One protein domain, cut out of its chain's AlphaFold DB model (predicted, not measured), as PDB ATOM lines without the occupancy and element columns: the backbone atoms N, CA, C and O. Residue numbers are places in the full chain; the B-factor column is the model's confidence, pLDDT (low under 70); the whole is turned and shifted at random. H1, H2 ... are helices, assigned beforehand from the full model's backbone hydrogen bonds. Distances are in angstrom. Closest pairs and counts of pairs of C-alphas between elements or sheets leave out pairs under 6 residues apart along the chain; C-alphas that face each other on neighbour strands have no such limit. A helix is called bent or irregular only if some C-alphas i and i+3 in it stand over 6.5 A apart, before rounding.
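Overview. This is residues 46 to 162 of the 166 residues of the protein "Transcription regulator" of Lactobacillus amylovorus DSM 20531 (UniProt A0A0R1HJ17). Five helices pack round a core: H1 and H4 lie side by side, the longest helix H5 crosses H4, H6 folds back along H5 and packs on H2, and H2 makes a slight contact with H1. H3 lies across one end, from the beginning of H1 to the end of H5. The printed part has 117 residues and six named helices, H1 to H6 in chain order, with no named strand; the class is all helix. It is compact, with a radius of gyration of the C-alphas of 13.6 A and spans of 40 by 28 by 24 A.

Along the chain. H5, residues 125 to 144, is 28.0 A long from C-alpha 125 at (-36.775, -1.211, -44.438) to C-alpha 144. H4 is residues 100 to 117, 26.3 A, and H1 residues 46 to 63, 25.8 A, from C-alpha 46 at (-44.026, 19.587, -27.439). H2 is residues 69 to 82, H3 84 to 95. H6, residues 151 to 161, ends at C-alpha 161 (-50.741, -4.751, -44.105); it is irregular, with C-alphas 157 and 160 7.7 A apart.

Arrangement. For each two helices that touch, the residues named after the colon are those whose C-alphas are the closest, with the distance between these C-alphas. H5 touches H4, by residues 107 to 115 of H4 alone, at a steep tilt of 50 degrees: Thr 132 and Phe 111, 5.9 A. H5 and H6 form a helical hairpin at 24 degrees: Phe 131 and Met 161, 6.3 A. H6 touches H2 at a shallow tilt of 25 degrees, opposite ways: Ala 151 and Leu 77, 5.1 A. H4 touches H1 at 14 degrees, the same way: Ile 102 and Ser 50, 5.7 A. H1 and H2 only just touch, with 3 pairs of C-alphas within 8 A: His 60 and Tyr 76, 6.8 A. H3 touches residues 140 to 144 of H5, about perpendicular at 81 degrees: Ile 88 and Leu 143, 5.3 A. H1 and H5 are apart. Every O i to N i+4 pair is within hydrogen-bond range in H1 to H5, but 5 of 7 in H6.

Size, cuts and confidence. The farthest C-alphas, those of Lys 96 and Asn 120, are 39.7 A apart. The printed part has no cut, and no link is long. The pLDDT is under 70 at residues 96 to 100 and 146 to 147.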
ATOM      1  N   PRO A  46     -44.020  20.554 -26.354       92.38
ATOM      2  CA  PRO A  46     -44.026  19.587 -27.439       92.38
ATOM      3  C   PRO A  46     -42.828  18.602 -27.416       92.38
ATOM      4  O   PRO A  46     -43.041  17.404 -27.603       92.38
ATOM      5  N   ASP A  47     -41.610  19.035 -27.066       91.75
ATOM      6  CA  ASP A  47     -40.455  18.117 -26.939       91.75
ATOM      7  C   ASP A  47     -40.656  17.070 -25.835       91.75
ATOM      8  O   ASP A  47     -40.358  15.889 -26.020       91.75
ATOM      9  N   LEU A  48     -41.202  17.490 -24.688       94.31
ATOM     10  CA  LEU A  48     -41.553  16.583 -23.595       94.31
ATOM     11  C   LEU A  48     -42.642  15.587 -24.027       94.31
ATOM     12  O   LEU A  48     -42.559  14.408 -23.688       94.31
ATOM     13  N   PHE A  49     -43.652  16.037 -24.776       94.75
ATOM     14  CA  PHE A  49     -44.682  15.142 -25.307       94.75
ATOM     15  C   PHE A  49     -44.070  14.090 -26.237       94.75
ATOM     16  O   PHE A  49     -44.370  12.907 -26.095       94.75
ATOM     17  N   SER A  50     -43.180  14.508 -27.141       93.81
ATOM     18  CA  SER A  50     -42.447  13.600 -28.027       93.81
ATOM     19  C   SER A  50     -41.660  12.559 -27.227       93.81
ATOM     20  O   SER A  50     -41.837  11.361 -27.443       93.81
ATOM     21  N   ASP A  51     -40.862  12.990 -26.244       95.00
ATOM     22  CA  ASP A  51     -40.056  12.092 -25.403       95.00
ATOM     23  C   ASP A  51     -40.917  11.085 -24.626       95.00
ATOM     24  O   ASP A  51     -40.565   9.907 -24.528       95.00
ATOM     25  N   ALA A  52     -42.070  11.522 -24.111       95.94
ATOM     26  CA  ALA A  52     -43.006  10.653 -23.409       95.94
ATOM     27  C   ALA A  52     -43.588   9.567 -24.324       95.94
ATOM     28  O   ALA A  52     -43.589   8.396 -23.953       95.94
ATOM     29  N   ILE A  53     -44.038   9.922 -25.531       95.81
ATOM     30  CA  ILE A  53     -44.591   8.941 -26.474       95.81
ATOM     31  C   ILE A  53     -43.503   7.991 -26.986       95.81
ATOM     32  O   ILE A  53     -43.733   6.788 -27.055       95.81
ATOM     33  N   GLN A  54     -42.304   8.496 -27.288       96.50
ATOM     34  CA  GLN A  54     -41.169   7.653 -27.676       96.50
ATOM     35  C   GLN A  54     -40.789   6.667 -26.563       96.50
ATOM     36  O   GLN A  54     -40.465   5.515 -26.842       96.50
ATOM     37  N   HIS A  55     -40.864   7.089 -25.295       96.19
ATOM     38  CA  HIS A  55     -40.669   6.183 -24.169       96.19
ATOM     39  C   HIS A  55     -41.736   5.090 -24.108       96.19
ATOM     40  O   HIS A  55     -41.372   3.933 -23.935       96.19
ATOM     41  N   GLU A  56     -43.016   5.442 -24.260       95.94
ATOM     42  CA  GLU A  56     -44.119   4.470 -24.250       95.94
ATOM     43  C   GLU A  56     -43.986   3.451 -25.379       95.94
ATOM     44  O   GLU A  56     -44.195   2.265 -25.147       95.94
ATOM     45  N   ILE A  57     -43.599   3.901 -26.577       97.25
ATOM     46  CA  ILE A  57     -43.305   3.025 -27.714       97.25
ATOM     47  C   ILE A  57     -42.188   2.051 -27.336       97.25
ATOM     48  O   ILE A  57     -42.383   0.845 -27.399       97.25
ATOM     49  N   HIS A  58     -41.046   2.557 -26.873       97.44
ATOM     50  CA  HIS A  58     -39.917   1.703 -26.514       97.44
ATOM     51  C   HIS A  58     -40.272   0.682 -25.417       97.44
ATOM     52  O   HIS A  58     -39.970  -0.500 -25.547       97.44
ATOM     53  N   GLN A  59     -40.945   1.114 -24.342       96.88
ATOM     54  CA  GLN A  59     -41.387   0.197 -23.283       96.88
ATOM     55  C   GLN A  59     -42.363  -0.855 -23.808       96.88
ATOM     56  O   GLN A  59     -42.230  -2.020 -23.462       96.88
ATOM     57  N   HIS A  60     -43.284  -0.472 -24.695       97.56
ATOM     58  CA  HIS A  60     -44.213  -1.414 -25.302       97.56
ATOM     59  C   HIS A  60     -43.483  -2.533 -26.059       97.56
ATOM     60  O   HIS A  60     -43.763  -3.708 -25.846       97.56
ATOM     61  N   PHE A  61     -42.508  -2.196 -26.902       97.19
ATOM     62  CA  PHE A  61     -41.746  -3.215 -27.630       97.19
ATOM     63  C   PHE A  61     -40.873  -4.073 -26.714       97.19
ATOM     64  O   PHE A  61     -40.687  -5.252 -26.995       97.19
ATOM     65  N   LEU A  62     -40.379  -3.528 -25.599       96.62
ATOM     66  CA  LEU A  62     -39.679  -4.328 -24.592       96.62
ATOM     67  C   LEU A  62     -40.607  -5.326 -23.887       96.62
ATOM     68  O   LEU A  62     -40.223  -6.484 -23.716       96.62
ATOM     69  N   ASP A  63     -41.809  -4.892 -23.504       97.00
ATOM     70  CA  ASP A  63     -42.797  -5.719 -22.798       97.00
ATOM     71  C   ASP A  63     -43.341  -6.856 -23.679       97.00
ATOM     72  O   ASP A  63     -43.685  -7.925 -23.172       97.00
ATOM     73  N   TYR A  64     -43.391  -6.641 -24.998       95.88
ATOM     74  CA  TYR A  64     -43.909  -7.593 -25.987       95.88
ATOM     75  C   TYR A  64     -42.831  -8.117 -26.948       95.88
ATOM     76  O   TYR A  64     -43.150  -8.591 -28.033       95.88
ATOM     77  N   ARG A  65     -41.550  -8.076 -26.566       93.12
ATOM     78  CA  ARG A  65     -40.425  -8.438 -27.455       93.12
ATOM     79  C   ARG A  65     -40.490  -9.861 -28.028       93.12
ATOM     80  O   ARG A  65     -39.927 -10.112 -29.084       93.12
ATOM     81  N   ASP A  66     -41.138 -10.766 -27.294       92.38
ATOM     82  CA  ASP A  66     -41.233 -12.199 -27.597       92.38
ATOM     83  C   ASP A  66     -42.551 -12.555 -28.327       92.38
ATOM     84  O   ASP A  66     -42.869 -13.731 -28.495       92.38
ATOM     85  N   TYR A  67     -43.347 -11.551 -28.710       94.12
ATOM     86  CA  TYR A  67     -44.642 -11.705 -29.377       94.12
ATOM     87  C   TYR A  67     -44.504 -11.457 -30.877       94.12
ATOM     88  O   TYR A  67     -43.600 -10.744 -31.309       94.12
ATOM     89  N   ASP A  68     -45.431 -11.996 -31.668       93.50
ATOM     90  CA  ASP A  68     -45.480 -11.701 -33.099       93.50
ATOM     91  C   ASP A  68     -45.938 -10.254 -33.373       93.50
ATOM     92  O   ASP A  68     -46.490  -9.553 -32.512       93.50
ATOM     93  N   THR A  69     -45.727  -9.789 -34.606       93.94
ATOM     94  CA  THR A  69     -46.078  -8.418 -34.995       93.94
ATOM     95  C   THR A  69     -47.568  -8.116 -34.815       93.94
ATOM     96  O   THR A  69     -47.911  -7.026 -34.357       93.94
ATOM     97  N   GLU A  70     -48.481  -9.038 -35.131       94.38
ATOM     98  CA  GLU A  70     -49.916  -8.775 -34.974       94.38
ATOM     99  C   GLU A  70     -50.292  -8.574 -33.503       94.38
ATOM    100  O   GLU A  70     -51.047  -7.654 -33.168       94.38
ATOM    101  N   GLN A  71     -49.732  -9.404 -32.626       95.25
ATOM    102  CA  GLN A  71     -49.905  -9.326 -31.186       95.25
ATOM    103  C   GLN A  71     -49.358  -8.013 -30.625       95.25
ATOM    104  O   GLN A  71     -50.080  -7.348 -29.877       95.25
ATOM    105  N   ILE A  72     -48.142  -7.611 -31.017       96.06
ATOM    106  CA  ILE A  72     -47.534  -6.330 -30.622       96.06
ATOM    107  C   ILE A  72     -48.441  -5.173 -31.048       96.06
ATOM    108  O   ILE A  72     -48.863  -4.368 -30.219       96.06
ATOM    109  N   ILE A  73     -48.824  -5.106 -32.327       96.62
ATOM    110  CA  ILE A  73     -49.637  -3.993 -32.832       96.62
ATOM    111  C   ILE A  73     -50.998  -3.939 -32.139       96.62
ATOM    112  O   ILE A  73     -51.434  -2.868 -31.705       96.62
ATOM    113  N   TYR A  74     -51.676  -5.076 -31.987       96.62
ATOM    114  CA  TYR A  74     -52.974  -5.094 -31.323       96.62
ATOM    115  C   TYR A  74     -52.870  -4.736 -29.833       96.62
ATOM    116  O   TYR A  74     -53.735  -4.034 -29.296       96.62
ATOM    117  N   ALA A  75     -51.813  -5.179 -29.149       97.19
ATOM    118  CA  ALA A  75     -51.545  -4.796 -27.770       97.19
ATOM    119  C   ALA A  75     -51.268  -3.292 -27.642       97.19
ATOM    120  O   ALA A  75     -51.823  -2.656 -26.741       97.19
ATOM    121  N   TYR A  76     -50.502  -2.706 -28.564       96.94
ATOM    122  CA  TYR A  76     -50.209  -1.274 -28.574       96.94
ATOM    123  C   TYR A  76     -51.473  -0.437 -28.773       96.94
ATOM    124  O   TYR A  76     -51.737   0.500 -28.019       96.94
ATOM    125  N   LEU A  77     -52.326  -0.824 -29.726       96.62
ATOM    126  CA  LEU A  77     -53.614  -0.164 -29.950       96.62
ATOM    127  C   LEU A  77     -54.517  -0.254 -28.713       96.62
ATOM    128  O   LEU A  77     -55.157   0.733 -28.351       96.62
ATOM    129  N   LYS A  78     -54.532  -1.396 -28.012       96.44
ATOM    130  CA  LYS A  78     -55.250  -1.543 -26.735       96.44
ATOM    131  C   LYS A  78     -54.657  -0.684 -25.617       96.44
ATOM    132  O   LYS A  78     -55.415  -0.179 -24.792       96.44
ATOM    133  N   GLN A  79     -53.338  -0.514 -25.562       95.44
ATOM    134  CA  GLN A  79     -52.693   0.393 -24.609       95.44
ATOM    135  C   GLN A  79     -53.118   1.839 -24.870       95.44
ATOM    136  O   GLN A  79     -53.577   2.496 -23.937       95.44
ATOM    137  N   ILE A  80     -53.057   2.288 -26.129       94.62
ATOM    138  CA  ILE A  80     -53.547   3.609 -26.540       94.62
ATOM    139  C   ILE A  80     -55.013   3.776 -26.149       94.62
ATOM    140  O   ILE A  80     -55.385   4.815 -25.623       94.62
ATOM    141  N   ASP A  81     -55.843   2.756 -26.354       94.00
ATOM    142  CA  ASP A  81     -57.258   2.803 -25.994       94.00
ATOM    143  C   ASP A  81     -57.492   2.952 -24.479       94.00
ATOM    144  O   ASP A  81     -58.291   3.769 -24.023       94.00
ATOM    145  N   ARG A  82     -56.746   2.206 -23.663       93.19
ATOM    146  CA  ARG A  82     -56.868   2.260 -22.197       93.19
ATOM    147  C   ARG A  82     -56.452   3.609 -21.622       93.19
ATOM    148  O   ARG A  82     -57.051   4.065 -20.655       93.19
ATOM    149  N   THR A  83     -55.440   4.249 -22.202       92.81
ATOM    150  CA  THR A  83     -54.933   5.561 -21.767       92.81
ATOM    151  C   THR A  83     -55.250   6.658 -22.785       92.81
ATOM    152  O   THR A  83     -54.526   7.641 -22.921       92.81
ATOM    153  N   ARG A  84     -56.376   6.524 -23.495       90.12
ATOM    154  CA  ARG A  84     -56.702   7.323 -24.686       90.12
ATOM    155  C   ARG A  84     -56.701   8.828 -24.461       90.12
ATOM    156  O   ARG A  84     -56.243   9.564 -25.329       90.12
ATOM    157  N   LEU A  85     -57.176   9.292 -23.302       93.00
ATOM    158  CA  LEU A  85     -57.198  10.722 -22.973       93.00
ATOM    159  C   LEU A  85     -55.797  11.345 -22.990       93.00
ATOM    160  O   LEU A  85     -55.641  12.444 -23.517       93.00
ATOM    161  N   PHE A  86     -54.779  10.620 -22.516       95.00
ATOM    162  CA  PHE A  86     -53.389  11.071 -22.584       95.00
ATOM    163  C   PHE A  86     -52.954  11.301 -24.038       95.00
ATOM    164  O   PHE A  86     -52.497  12.394 -24.375       95.00
ATOM    165  N   TYR A  87     -53.164  10.318 -24.918       93.94
ATOM    166  CA  TYR A  87     -52.786  10.422 -26.331       93.94
ATOM    167  C   TYR A  87     -53.579  11.503 -27.085       93.94
ATOM    168  O   TYR A  87     -52.997  12.241 -27.880       93.94
ATOM    169  N   ILE A  88     -54.880  11.645 -26.807       92.38
ATOM    170  CA  ILE A  88     -55.731  12.699 -27.385       92.38
ATOM    171  C   ILE A  88     -55.225  14.085 -26.968       92.38
ATOM    172  O   ILE A  88     -55.052  14.968 -27.811       92.38
ATOM    173  N   ASN A  89     -54.944  14.281 -25.678       93.75
ATOM    174  CA  ASN A  89     -54.423  15.547 -25.179       93.75
ATOM    175  C   ASN A  89     -53.057  15.867 -25.780       93.75
ATOM    176  O   ASN A  89     -52.861  16.981 -26.256       93.75
ATOM    177  N   VAL A  90     -52.141  14.897 -25.833       92.69
ATOM    178  CA  VAL A  90     -50.848  15.071 -26.509       92.69
ATOM    179  C   VAL A  90     -51.050  15.499 -27.965       92.69
ATOM    180  O   VAL A  90     -50.469  16.500 -28.385       92.69
ATOM    181  N   TYR A  91     -51.917  14.816 -28.716       90.44
ATOM    182  CA  TYR A  91     -52.206  15.151 -30.112       90.44
ATOM    183  C   TYR A  91     -52.747  16.583 -30.275       90.44
ATOM    184  O   TYR A  91     -52.249  17.357 -31.097       90.44
ATOM    185  N   HIS A  92     -53.737  16.984 -29.475       89.12
ATOM    186  CA  HIS A  92     -54.326  18.324 -29.562       89.12
ATOM    187  C   HIS A  92     -53.381  19.435 -29.089       89.12
ATOM    188  O   HIS A  92     -53.354  20.518 -29.676       89.12
ATOM    189  N   LEU A  93     -52.594  19.186 -28.042       90.50
ATOM    190  CA  LEU A  93     -51.653  20.165 -27.500       90.50
ATOM    191  C   LEU A  93     -50.424  20.329 -28.408       90.50
ATOM    192  O   LEU A  93     -49.913  21.439 -28.545       90.50
ATOM    193  N   ALA A  94     -49.970  19.260 -29.069       85.69
ATOM    194  CA  ALA A  94     -48.876  19.316 -30.038       85.69
ATOM    195  C   ALA A  94     -49.311  19.927 -31.384       85.69
ATOM    196  O   ALA A  94     -48.577  20.735 -31.959       85.69
ATOM    197  N   SER A  95     -50.512  19.599 -31.876       76.25
ATOM    198  CA  SER A  95     -51.002  20.088 -33.177       76.25
ATOM    199  C   SER A  95     -51.257  21.599 -33.195       76.25
ATOM    200  O   SER A  95     -50.907  22.259 -34.173       76.25
ATOM    201  N   LYS A  96     -51.752  22.184 -32.092       68.12
ATOM    202  CA  LYS A  96     -51.895  23.650 -31.942       68.12
ATOM    203  C   LYS A  96     -50.573  24.410 -32.049       68.12
ATOM    204  O   LYS A  96     -50.567  25.560 -32.472       68.12
ATOM    205  N   ASN A  97     -49.464  23.767 -31.695       61.88
ATOM    206  CA  ASN A  97     -48.129  24.358 -31.732       61.88
ATOM    207  C   ASN A  97     -47.406  24.125 -33.073       61.88
ATOM    208  O   ASN A  97     -46.190  24.288 -33.144       61.88
ATOM    209  N   ALA A  98     -48.124  23.703 -34.128       59.06
ATOM    210  CA  ALA A  98     -47.605  23.481 -35.486       59.06
ATOM    211  C   ALA A  98     -46.325  22.619 -35.551       59.06
ATOM    212  O   ALA A  98     -45.504  22.743 -36.462       59.06
ATOM    213  N   SER A  99     -46.143  21.718 -34.586       62.09
ATOM    214  CA  SER A  99     -44.891  20.989 -34.384       62.09
ATOM    215  C   SER A  99     -44.820  19.737 -35.262       62.09
ATOM    216  O   SER A  99     -44.805  18.614 -34.765       62.09
ATOM    217  N   ARG A 100     -44.779  19.924 -36.592       63.97
ATOM    218  CA  ARG A 100     -44.672  18.821 -37.575       63.97
ATOM    219  C   ARG A 100     -43.506  17.866 -37.283       63.97
ATOM    220  O   ARG A 100     -43.617  16.681 -37.579       63.97
ATOM    221  N   HIS A 101     -42.435  18.372 -36.672       73.75
ATOM    222  CA  HIS A 101     -41.270  17.581 -36.281       73.75
ATOM    223  C   HIS A 101     -41.612  16.472 -35.268       73.75
ATOM    224  O   HIS A 101     -41.065  15.385 -35.372       73.75
ATOM    225  N   ILE A 102     -42.594  16.661 -34.380       81.81
ATOM    226  CA  ILE A 102     -42.913  15.677 -33.325       81.81
ATOM    227  C   ILE A 102     -43.617  14.451 -33.864       81.81
ATOM    228  O   ILE A 102     -43.274  13.331 -33.500       81.81
ATOM    229  N   CYS A 103     -44.601  14.643 -34.743       82.56
ATOM    230  CA  CYS A 103     -45.249  13.510 -35.393       82.56
ATOM    231  C   CYS A 103     -44.216  12.679 -36.163       82.56
ATOM    232  O   CYS A 103     -44.282  11.454 -36.157       82.56
ATOM    233  N   GLN A 104     -43.234  13.348 -36.775       86.25
ATOM    234  CA  GLN A 104     -42.139  12.684 -37.465       86.25
ATOM    235  C   GLN A 104     -41.194  11.959 -36.497       86.25
ATOM    236  O   GLN A 104     -40.831  10.820 -36.772       86.25
ATOM    237  N   ASP A 105     -40.853  12.549 -35.352       90.50
ATOM    238  CA  ASP A 105     -40.023  11.910 -34.323       90.50
ATOM    239  C   ASP A 105     -40.688  10.659 -33.739       90.50
ATOM    240  O   ASP A 105     -40.059   9.605 -33.646       90.50
ATOM    241  N   ILE A 106     -41.979  10.745 -33.410       92.00
ATOM    242  CA  ILE A 106     -42.762   9.616 -32.896       92.00
ATOM    243  C   ILE A 106     -42.871   8.515 -33.957       92.00
ATOM    244  O   ILE A 106     -42.638   7.344 -33.660       92.00
ATOM    245  N   SER A 107     -43.185   8.886 -35.203       92.19
ATOM    246  CA  SER A 107     -43.253   7.943 -36.321       92.19
ATOM    247  C   SER A 107     -41.907   7.246 -36.555       92.19
ATOM    248  O   SER A 107     -41.859   6.028 -36.723       92.19
ATOM    249  N   ASN A 108     -40.800   7.992 -36.481       94.25
ATOM    250  CA  ASN A 108     -39.448   7.454 -36.602       94.25
ATOM    251  C   ASN A 108     -39.079   6.523 -35.439       94.25
ATOM    252  O   ASN A 108     -38.407   5.519 -35.668       94.25
ATOM    253  N   ALA A 109     -39.485   6.835 -34.207       96.00
ATOM    254  CA  ALA A 109     -39.249   5.962 -33.058       96.00
ATOM    255  C   ALA A 109     -39.994   4.633 -33.212       96.00
ATOM    256  O   ALA A 109     -39.391   3.575 -33.061       96.00
ATOM    257  N   PHE A 110     -41.264   4.683 -33.618       96.12
ATOM    258  CA  PHE A 110     -42.043   3.481 -33.910       96.12
ATOM    259  C   PHE A 110     -41.423   2.649 -35.040       96.12
ATOM    260  O   PHE A 110     -41.303   1.431 -34.931       96.12
ATOM    261  N   PHE A 111     -40.976   3.311 -36.112       96.88
ATOM    262  CA  PHE A 111     -40.266   2.659 -37.208       96.88
ATOM    263  C   PHE A 111     -39.001   1.933 -36.741       96.88
ATOM    264  O   PHE A 111     -38.777   0.797 -37.149       96.88
ATOM    265  N   LYS A 112     -38.193   2.558 -35.878       97.44
ATOM    266  CA  LYS A 112     -36.973   1.941 -35.342       97.44
ATOM    267  C   LYS A 112     -37.274   0.694 -34.518       97.44
ATOM    268  O   LYS A 112     -36.620  -0.318 -34.728       97.44
ATOM    269  N   GLU A 113     -38.271   0.743 -33.638       97.56
ATOM    270  CA  GLU A 113     -38.648  -0.434 -32.846       97.56
ATOM    271  C   GLU A 113     -39.161  -1.579 -33.731       97.56
ATOM    272  O   GLU A 113     -38.722  -2.719 -33.588       97.56
ATOM    273  N   MET A 114     -40.007  -1.278 -34.725       95.62
ATOM    274  CA  MET A 114     -40.438  -2.281 -35.706       95.62
ATOM    275  C   MET A 114     -39.266  -2.846 -36.512       95.62
ATOM    276  O   MET A 114     -39.223  -4.044 -36.769       95.62
ATOM    277  N   GLN A 115     -38.310  -2.002 -36.908       95.81
ATOM    278  CA  GLN A 115     -37.103  -2.432 -37.610       95.81
ATOM    279  C   GLN A 115     -36.267  -3.390 -36.753       95.81
ATOM    280  O   GLN A 115     -35.749  -4.374 -37.272       95.81
ATOM    281  N   THR A 116     -36.144  -3.121 -35.453       95.69
ATOM    282  CA  THR A 116     -35.454  -4.010 -34.513       95.69
ATOM    283  C   THR A 116     -36.202  -5.328 -34.337       95.69
ATOM    284  O   THR A 116     -35.579  -6.383 -34.421       95.69
ATOM    285  N   HIS A 117     -37.523  -5.286 -34.153       94.62
ATOM    286  CA  HIS A 117     -38.353  -6.484 -34.016       94.62
ATOM    287  C   HIS A 117     -38.279  -7.386 -35.261       94.62
ATOM    288  O   HIS A 117     -38.138  -8.599 -35.153       94.62
ATOM    289  N   LEU A 118     -38.283  -6.786 -36.452       94.25
ATOM    290  CA  LEU A 118     -38.285  -7.485 -37.739       94.25
ATOM    291  C   LEU A 118     -36.885  -7.715 -38.321       94.25
ATOM    292  O   LEU A 118     -36.768  -8.051 -39.501       94.25
ATOM    293  N   PHE A 119     -35.822  -7.534 -37.533       92.69
ATOM    294  CA  PHE A 119     -34.443  -7.536 -38.035       92.69
ATOM    295  C   PHE A 119     -34.061  -8.822 -38.794       92.69
ATOM    296  O   PHE A 119     -33.317  -8.752 -39.768       92.69
ATOM    297  N   ASN A 120     -34.592  -9.976 -38.375       89.81
ATOM    298  CA  ASN A 120     -34.333 -11.281 -39.000       89.81
ATOM    299  C   ASN A 120     -35.414 -11.718 -40.007       89.81
ATOM    300  O   ASN A 120     -35.422 -12.872 -40.426       89.81
ATOM    301  N   SER A 121     -36.344 -10.833 -40.364       89.75
ATOM    302  CA  SER A 121     -37.414 -11.128 -41.323       89.75
ATOM    303  C   SER A 121     -37.018 -10.765 -42.760       89.75
ATOM    304  O   SER A 121     -36.074 -10.008 -42.990       89.75
ATOM    305  N   ASP A 122     -37.802 -11.222 -43.738       91.81
ATOM    306  CA  ASP A 122     -37.618 -10.882 -45.159       91.81
ATOM    307  C   ASP A 122     -38.136  -9.471 -45.531       91.81
ATOM    308  O   ASP A 122     -38.115  -9.061 -46.699       91.81
ATOM    309  N   TYR A 123     -38.618  -8.689 -44.559       92.50
ATOM    310  CA  TYR A 123     -39.182  -7.365 -44.810       92.50
ATOM    311  C   TYR A 123     -38.092  -6.299 -44.972       92.50
ATOM    312  O   TYR A 123     -37.348  -5.970 -44.052       92.50
ATOM    313  N   SER A 124     -38.050  -5.664 -46.147       93.25
ATOM    314  CA  SER A 124     -37.160  -4.516 -46.373       93.25
ATOM    315  C   SER A 124     -37.531  -3.310 -45.500       93.25
ATOM    316  O   SER A 124     -38.707  -3.049 -45.246       93.25
ATOM    317  N   ASN A 125     -36.547  -2.471 -45.162       93.94
ATOM    318  CA  ASN A 125     -36.775  -1.211 -44.438       93.94
ATOM    319  C   ASN A 125     -37.827  -0.303 -45.102       93.94
ATOM    320  O   ASN A 125     -38.555   0.402 -44.408       93.94
ATOM    321  N   ASN A 126     -37.925  -0.319 -46.436       93.44
ATOM    322  CA  ASN A 126     -38.941   0.444 -47.162       93.44
ATOM    323  C   ASN A 126     -40.346  -0.111 -46.912       93.44
ATOM    324  O   ASN A 126     -41.278   0.666 -46.714       93.44
ATOM    325  N   HIS A 127     -40.487  -1.439 -46.881       92.19
ATOM    326  CA  HIS A 127     -41.743  -2.093 -46.525       92.19
ATOM    327  C   HIS A 127     -42.118  -1.760 -45.078       92.19
ATOM    328  O   HIS A 127     -43.241  -1.326 -44.824       92.19
ATOM    329  N   ILE A 128     -41.151  -1.859 -44.155       94.75
ATOM    330  CA  ILE A 128     -41.361  -1.545 -42.740       94.75
ATOM    331  C   ILE A 128     -41.839  -0.104 -42.571       94.75
ATOM    332  O   ILE A 128     -42.893   0.151 -41.994       94.75
ATOM    333  N   LYS A 129     -41.128   0.847 -43.181       94.12
ATOM    334  CA  LYS A 129     -41.496   2.265 -43.165       94.12
ATOM    335  C   LYS A 129     -42.885   2.518 -43.754       94.12
ATOM    336  O   LYS A 129     -43.595   3.407 -43.281       94.12
ATOM    337  N   GLY A 130     -43.263   1.764 -44.785       92.25
ATOM    338  CA  GLY A 130     -44.577   1.829 -45.417       92.25
ATOM    339  C   GLY A 130     -45.693   1.529 -44.423       92.25
ATOM    340  O   GLY A 130     -46.517   2.405 -44.154       92.25
ATOM    341  N   PHE A 131     -45.691   0.336 -43.818       91.31
ATOM    342  CA  PHE A 131     -46.760  -0.029 -42.885       91.31
ATOM    343  C   PHE A 131     -46.733   0.826 -41.613       91.31
ATOM    344  O   PHE A 131     -47.795   1.201 -41.123       91.31
ATOM    345  N   THR A 132     -45.562   1.213 -41.092       93.62
ATOM    346  CA  THR A 132     -45.511   2.072 -39.895       93.62
ATOM    347  C   THR A 132     -46.099   3.450 -40.166       93.62
ATOM    348  O   THR A 132     -46.767   4.011 -39.300       93.62
ATOM    349  N   SER A 133     -45.903   3.987 -41.374       92.25
ATOM    350  CA  SER A 133     -46.510   5.257 -41.789       92.25
ATOM    351  C   SER A 133     -48.031   5.146 -41.899       92.25
ATOM    352  O   SER A 133     -48.741   6.036 -41.429       92.25
ATOM    353  N   VAL A 134     -48.543   4.047 -42.469       92.75
ATOM    354  CA  VAL A 134     -49.991   3.805 -42.559       92.75
ATOM    355  C   VAL A 134     -50.591   3.640 -41.164       92.75
ATOM    356  O   VAL A 134     -51.536   4.350 -40.826       92.75
ATOM    357  N   LEU A 135     -50.004   2.796 -40.309       93.38
ATOM    358  CA  LEU A 135     -50.464   2.605 -38.932       93.38
ATOM    359  C   LEU A 135     -50.497   3.931 -38.166       93.38
ATOM    360  O   LEU A 135     -51.499   4.258 -37.532       93.38
ATOM    361  N   PHE A 136     -49.426   4.722 -38.263       92.62
ATOM    362  CA  PHE A 136     -49.357   6.035 -37.631       92.62
ATOM    363  C   PHE A 136     -50.468   6.969 -38.134       92.62
ATOM    364  O   PHE A 136     -51.122   7.627 -37.326       92.62
ATOM    365  N   SER A 137     -50.746   6.981 -39.442       90.94
ATOM    366  CA  SER A 137     -51.847   7.759 -40.020       90.94
ATOM    367  C   SER A 137     -53.201   7.356 -39.429       90.94
ATOM    368  O   SER A 137     -53.925   8.225 -38.951       90.94
ATOM    369  N   HIS A 138     -53.520   6.058 -39.381       92.62
ATOM    370  CA  HIS A 138     -54.776   5.568 -38.797       92.62
ATOM    371  C   HIS A 138     -54.898   5.913 -37.308       92.62
ATOM    372  O   HIS A 138     -55.956   6.348 -36.858       92.62
ATOM    373  N   VAL A 139     -53.813   5.786 -36.537       92.19
ATOM    374  CA  VAL A 139     -53.808   6.167 -35.116       92.19
ATOM    375  C   VAL A 139     -54.009   7.673 -34.948       92.19
ATOM    376  O   VAL A 139     -54.809   8.092 -34.116       92.19
ATOM    377  N   THR A 140     -53.332   8.515 -35.731       90.31
ATOM    378  CA  THR A 140     -53.514   9.973 -35.628       90.31
ATOM    379  C   THR A 140     -54.912  10.424 -36.046       90.31
ATOM    380  O   THR A 140     -55.483  11.283 -35.377       90.31
ATOM    381  N   ASP A 141     -55.491   9.816 -37.084       89.94
ATOM    382  CA  ASP A 141     -56.878  10.057 -37.489       89.94
ATOM    383  C   ASP A 141     -57.861   9.630 -36.391       89.94
ATOM    384  O   ASP A 141     -58.790  10.367 -36.048       89.94
ATOM    385  N   TRP A 142     -57.605   8.477 -35.767       91.38
ATOM    386  CA  TRP A 142     -58.390   7.977 -34.644       91.38
ATOM    387  C   TRP A 142     -58.372   8.930 -33.445       91.38
ATOM    388  O   TRP A 142     -59.425   9.209 -32.865       91.38
ATOM    389  N   LEU A 143     -57.196   9.459 -33.090       89.94
ATOM    390  CA  LEU A 143     -57.040  10.428 -32.003       89.94
ATOM    391  C   LEU A 143     -57.693  11.777 -32.338       89.94
ATOM    392  O   LEU A 143     -58.300  12.387 -31.459       89.94
ATOM    393  N   ALA A 144     -57.625  12.223 -33.595       87.69
ATOM    394  CA  ALA A 144     -58.237  13.475 -34.044       87.69
ATOM    395  C   ALA A 144     -59.772  13.450 -33.979       87.69
ATOM    396  O   ALA A 144     -60.396  14.459 -33.648       87.69
ATOM    397  N   HIS A 145     -60.381  12.296 -34.264       83.25
ATOM    398  CA  HIS A 145     -61.834  12.120 -34.336       83.25
ATOM    399  C   HIS A 145     -62.465  11.556 -33.059       83.25
ATOM    400  O   HIS A 145     -63.579  11.030 -33.121       83.25
ATOM    401  N   GLY A 146     -61.754  11.662 -31.928       64.38
ATOM    402  CA  GLY A 146     -62.232  11.462 -30.560       64.38
ATOM    403  C   GLY A 146     -63.523  10.652 -30.433       64.38
ATOM    404  O   GLY A 146     -64.608  11.223 -30.423       64.38
ATOM    405  N   HIS A 147     -63.389   9.337 -30.239       62.59
ATOM    406  CA  HIS A 147     -64.414   8.448 -29.654       62.59
ATOM    407  C   HIS A 147     -65.294   7.586 -30.584       62.59
ATOM    408  O   HIS A 147     -66.068   6.796 -30.056       62.59
ATOM    409  N   LYS A 148     -65.176   7.619 -31.920       73.75
ATOM    410  CA  LYS A 148     -66.038   6.756 -32.774       73.75
ATOM    411  C   LYS A 148     -65.598   5.291 -32.900       73.75
ATOM    412  O   LYS A 148     -66.433   4.440 -33.181       73.75
ATOM    413  N   LYS A 149     -64.307   5.016 -32.719       84.25
ATOM    414  CA  LYS A 149     -63.689   3.697 -32.933       84.25
ATOM    415  C   LYS A 149     -62.992   3.205 -31.662       84.25
ATOM    416  O   LYS A 149     -62.565   4.027 -30.836       84.25
ATOM    417  N   ASN A 150     -62.878   1.895 -31.491       91.19
ATOM    418  CA  ASN A 150     -62.071   1.230 -30.462       91.19
ATOM    419  C   ASN A 150     -60.778   0.637 -31.065       91.19
ATOM    420  O   ASN A 150     -60.589   0.656 -32.279       91.19
ATOM    421  N   ALA A 151     -59.885   0.103 -30.224       93.44
ATOM    422  CA  ALA A 151     -58.639  -0.519 -30.685       93.44
ATOM    423  C   ALA A 151     -58.836  -1.632 -31.728       93.44
ATOM    424  O   ALA A 151     -58.013  -1.773 -32.629       93.44
ATOM    425  N   LEU A 152     -59.900  -2.433 -31.601       94.88
ATOM    426  CA  LEU A 152     -60.197  -3.529 -32.525       94.88
ATOM    427  C   LEU A 152     -60.617  -3.002 -33.901       94.88
ATOM    428  O   LEU A 152     -60.191  -3.561 -34.906       94.88
ATOM    429  N   ASP A 153     -61.395  -1.921 -33.954       94.12
ATOM    430  CA  ASP A 153     -61.778  -1.282 -35.216       94.12
ATOM    431  C   ASP A 153     -60.531  -0.811 -35.976       94.12
ATOM    432  O   ASP A 153     -60.354  -1.144 -37.145       94.12
ATOM    433  N   ILE A 154     -59.619  -0.116 -35.283       94.38
ATOM    434  CA  ILE A 154     -58.365   0.360 -35.882       94.38
ATOM    435  C   ILE A 154     -57.475  -0.804 -36.300       94.38
ATOM    436  O   ILE A 154     -56.921  -0.785 -37.393       94.38
ATOM    437  N   TYR A 155     -57.362  -1.843 -35.471       95.56
ATOM    438  CA  TYR A 155     -56.601  -3.040 -35.821       95.56
ATOM    439  C   TYR A 155     -57.153  -3.713 -37.084       95.56
ATOM    440  O   TYR A 155     -56.391  -4.059 -37.983       95.56
ATOM    441  N   ASN A 156     -58.474  -3.850 -37.209       94.62
ATOM    442  CA  ASN A 156     -59.096  -4.458 -38.385       94.62
ATOM    443  C   ASN A 156     -58.861  -3.656 -39.675       94.62
ATOM    444  O   ASN A 156     -58.797  -4.257 -40.748       94.62
ATOM    445  N   GLU A 157     -58.692  -2.334 -39.580       93.12
ATOM    446  CA  GLU A 157     -58.349  -1.458 -40.709       93.12
ATOM    447  C   GLU A 157     -56.907  -1.602 -41.194       93.12
ATOM    448  O   GLU A 157     -56.610  -1.184 -42.308       93.12
ATOM    449  N   VAL A 158     -56.013  -2.154 -40.373       92.81
ATOM    450  CA  VAL A 158     -54.571  -2.174 -40.663       92.81
ATOM    451  C   VAL A 158     -53.968  -3.574 -40.693       92.81
ATOM    452  O   VAL A 158     -52.921  -3.770 -41.295       92.81
ATOM    453  N   ARG A 159     -54.611  -4.578 -40.088       92.69
ATOM    454  CA  ARG A 159     -54.037  -5.923 -39.901       92.69
ATOM    455  C   ARG A 159     -53.551  -6.594 -41.188       92.69
ATOM    456  O   ARG A 159     -52.553  -7.291 -41.168       92.69
ATOM    457  N   PHE A 160     -54.210  -6.348 -42.320       89.25
ATOM    458  CA  PHE A 160     -53.858  -6.959 -43.608       89.25
ATOM    459  C   PHE A 160     -52.546  -6.433 -44.205       89.25
ATOM    460  O   PHE A 160     -52.035  -7.019 -45.154       89.25
ATOM    461  N   MET A 161     -52.026  -5.316 -43.690       89.06
ATOM    462  CA  MET A 161     -50.741  -4.751 -44.105       89.06
ATOM    463  C   MET A 161     -49.606  -5.131 -43.146       89.06
ATOM    464  O   MET A 161     -48.461  -4.739 -43.374       89.06
ATOM    465  N   LEU A 162     -49.928  -5.814 -42.042       89.00
ATOM    466  CA  LEU A 162     -48.939  -6.196 -41.052       89.00
ATOM    467  C   LEU A 162     -48.095  -7.362 -41.574       89.00
ATOM    468  O   LEU A 162     -48.621  -8.269 -42.225       89.00
TER     469      LEU A 162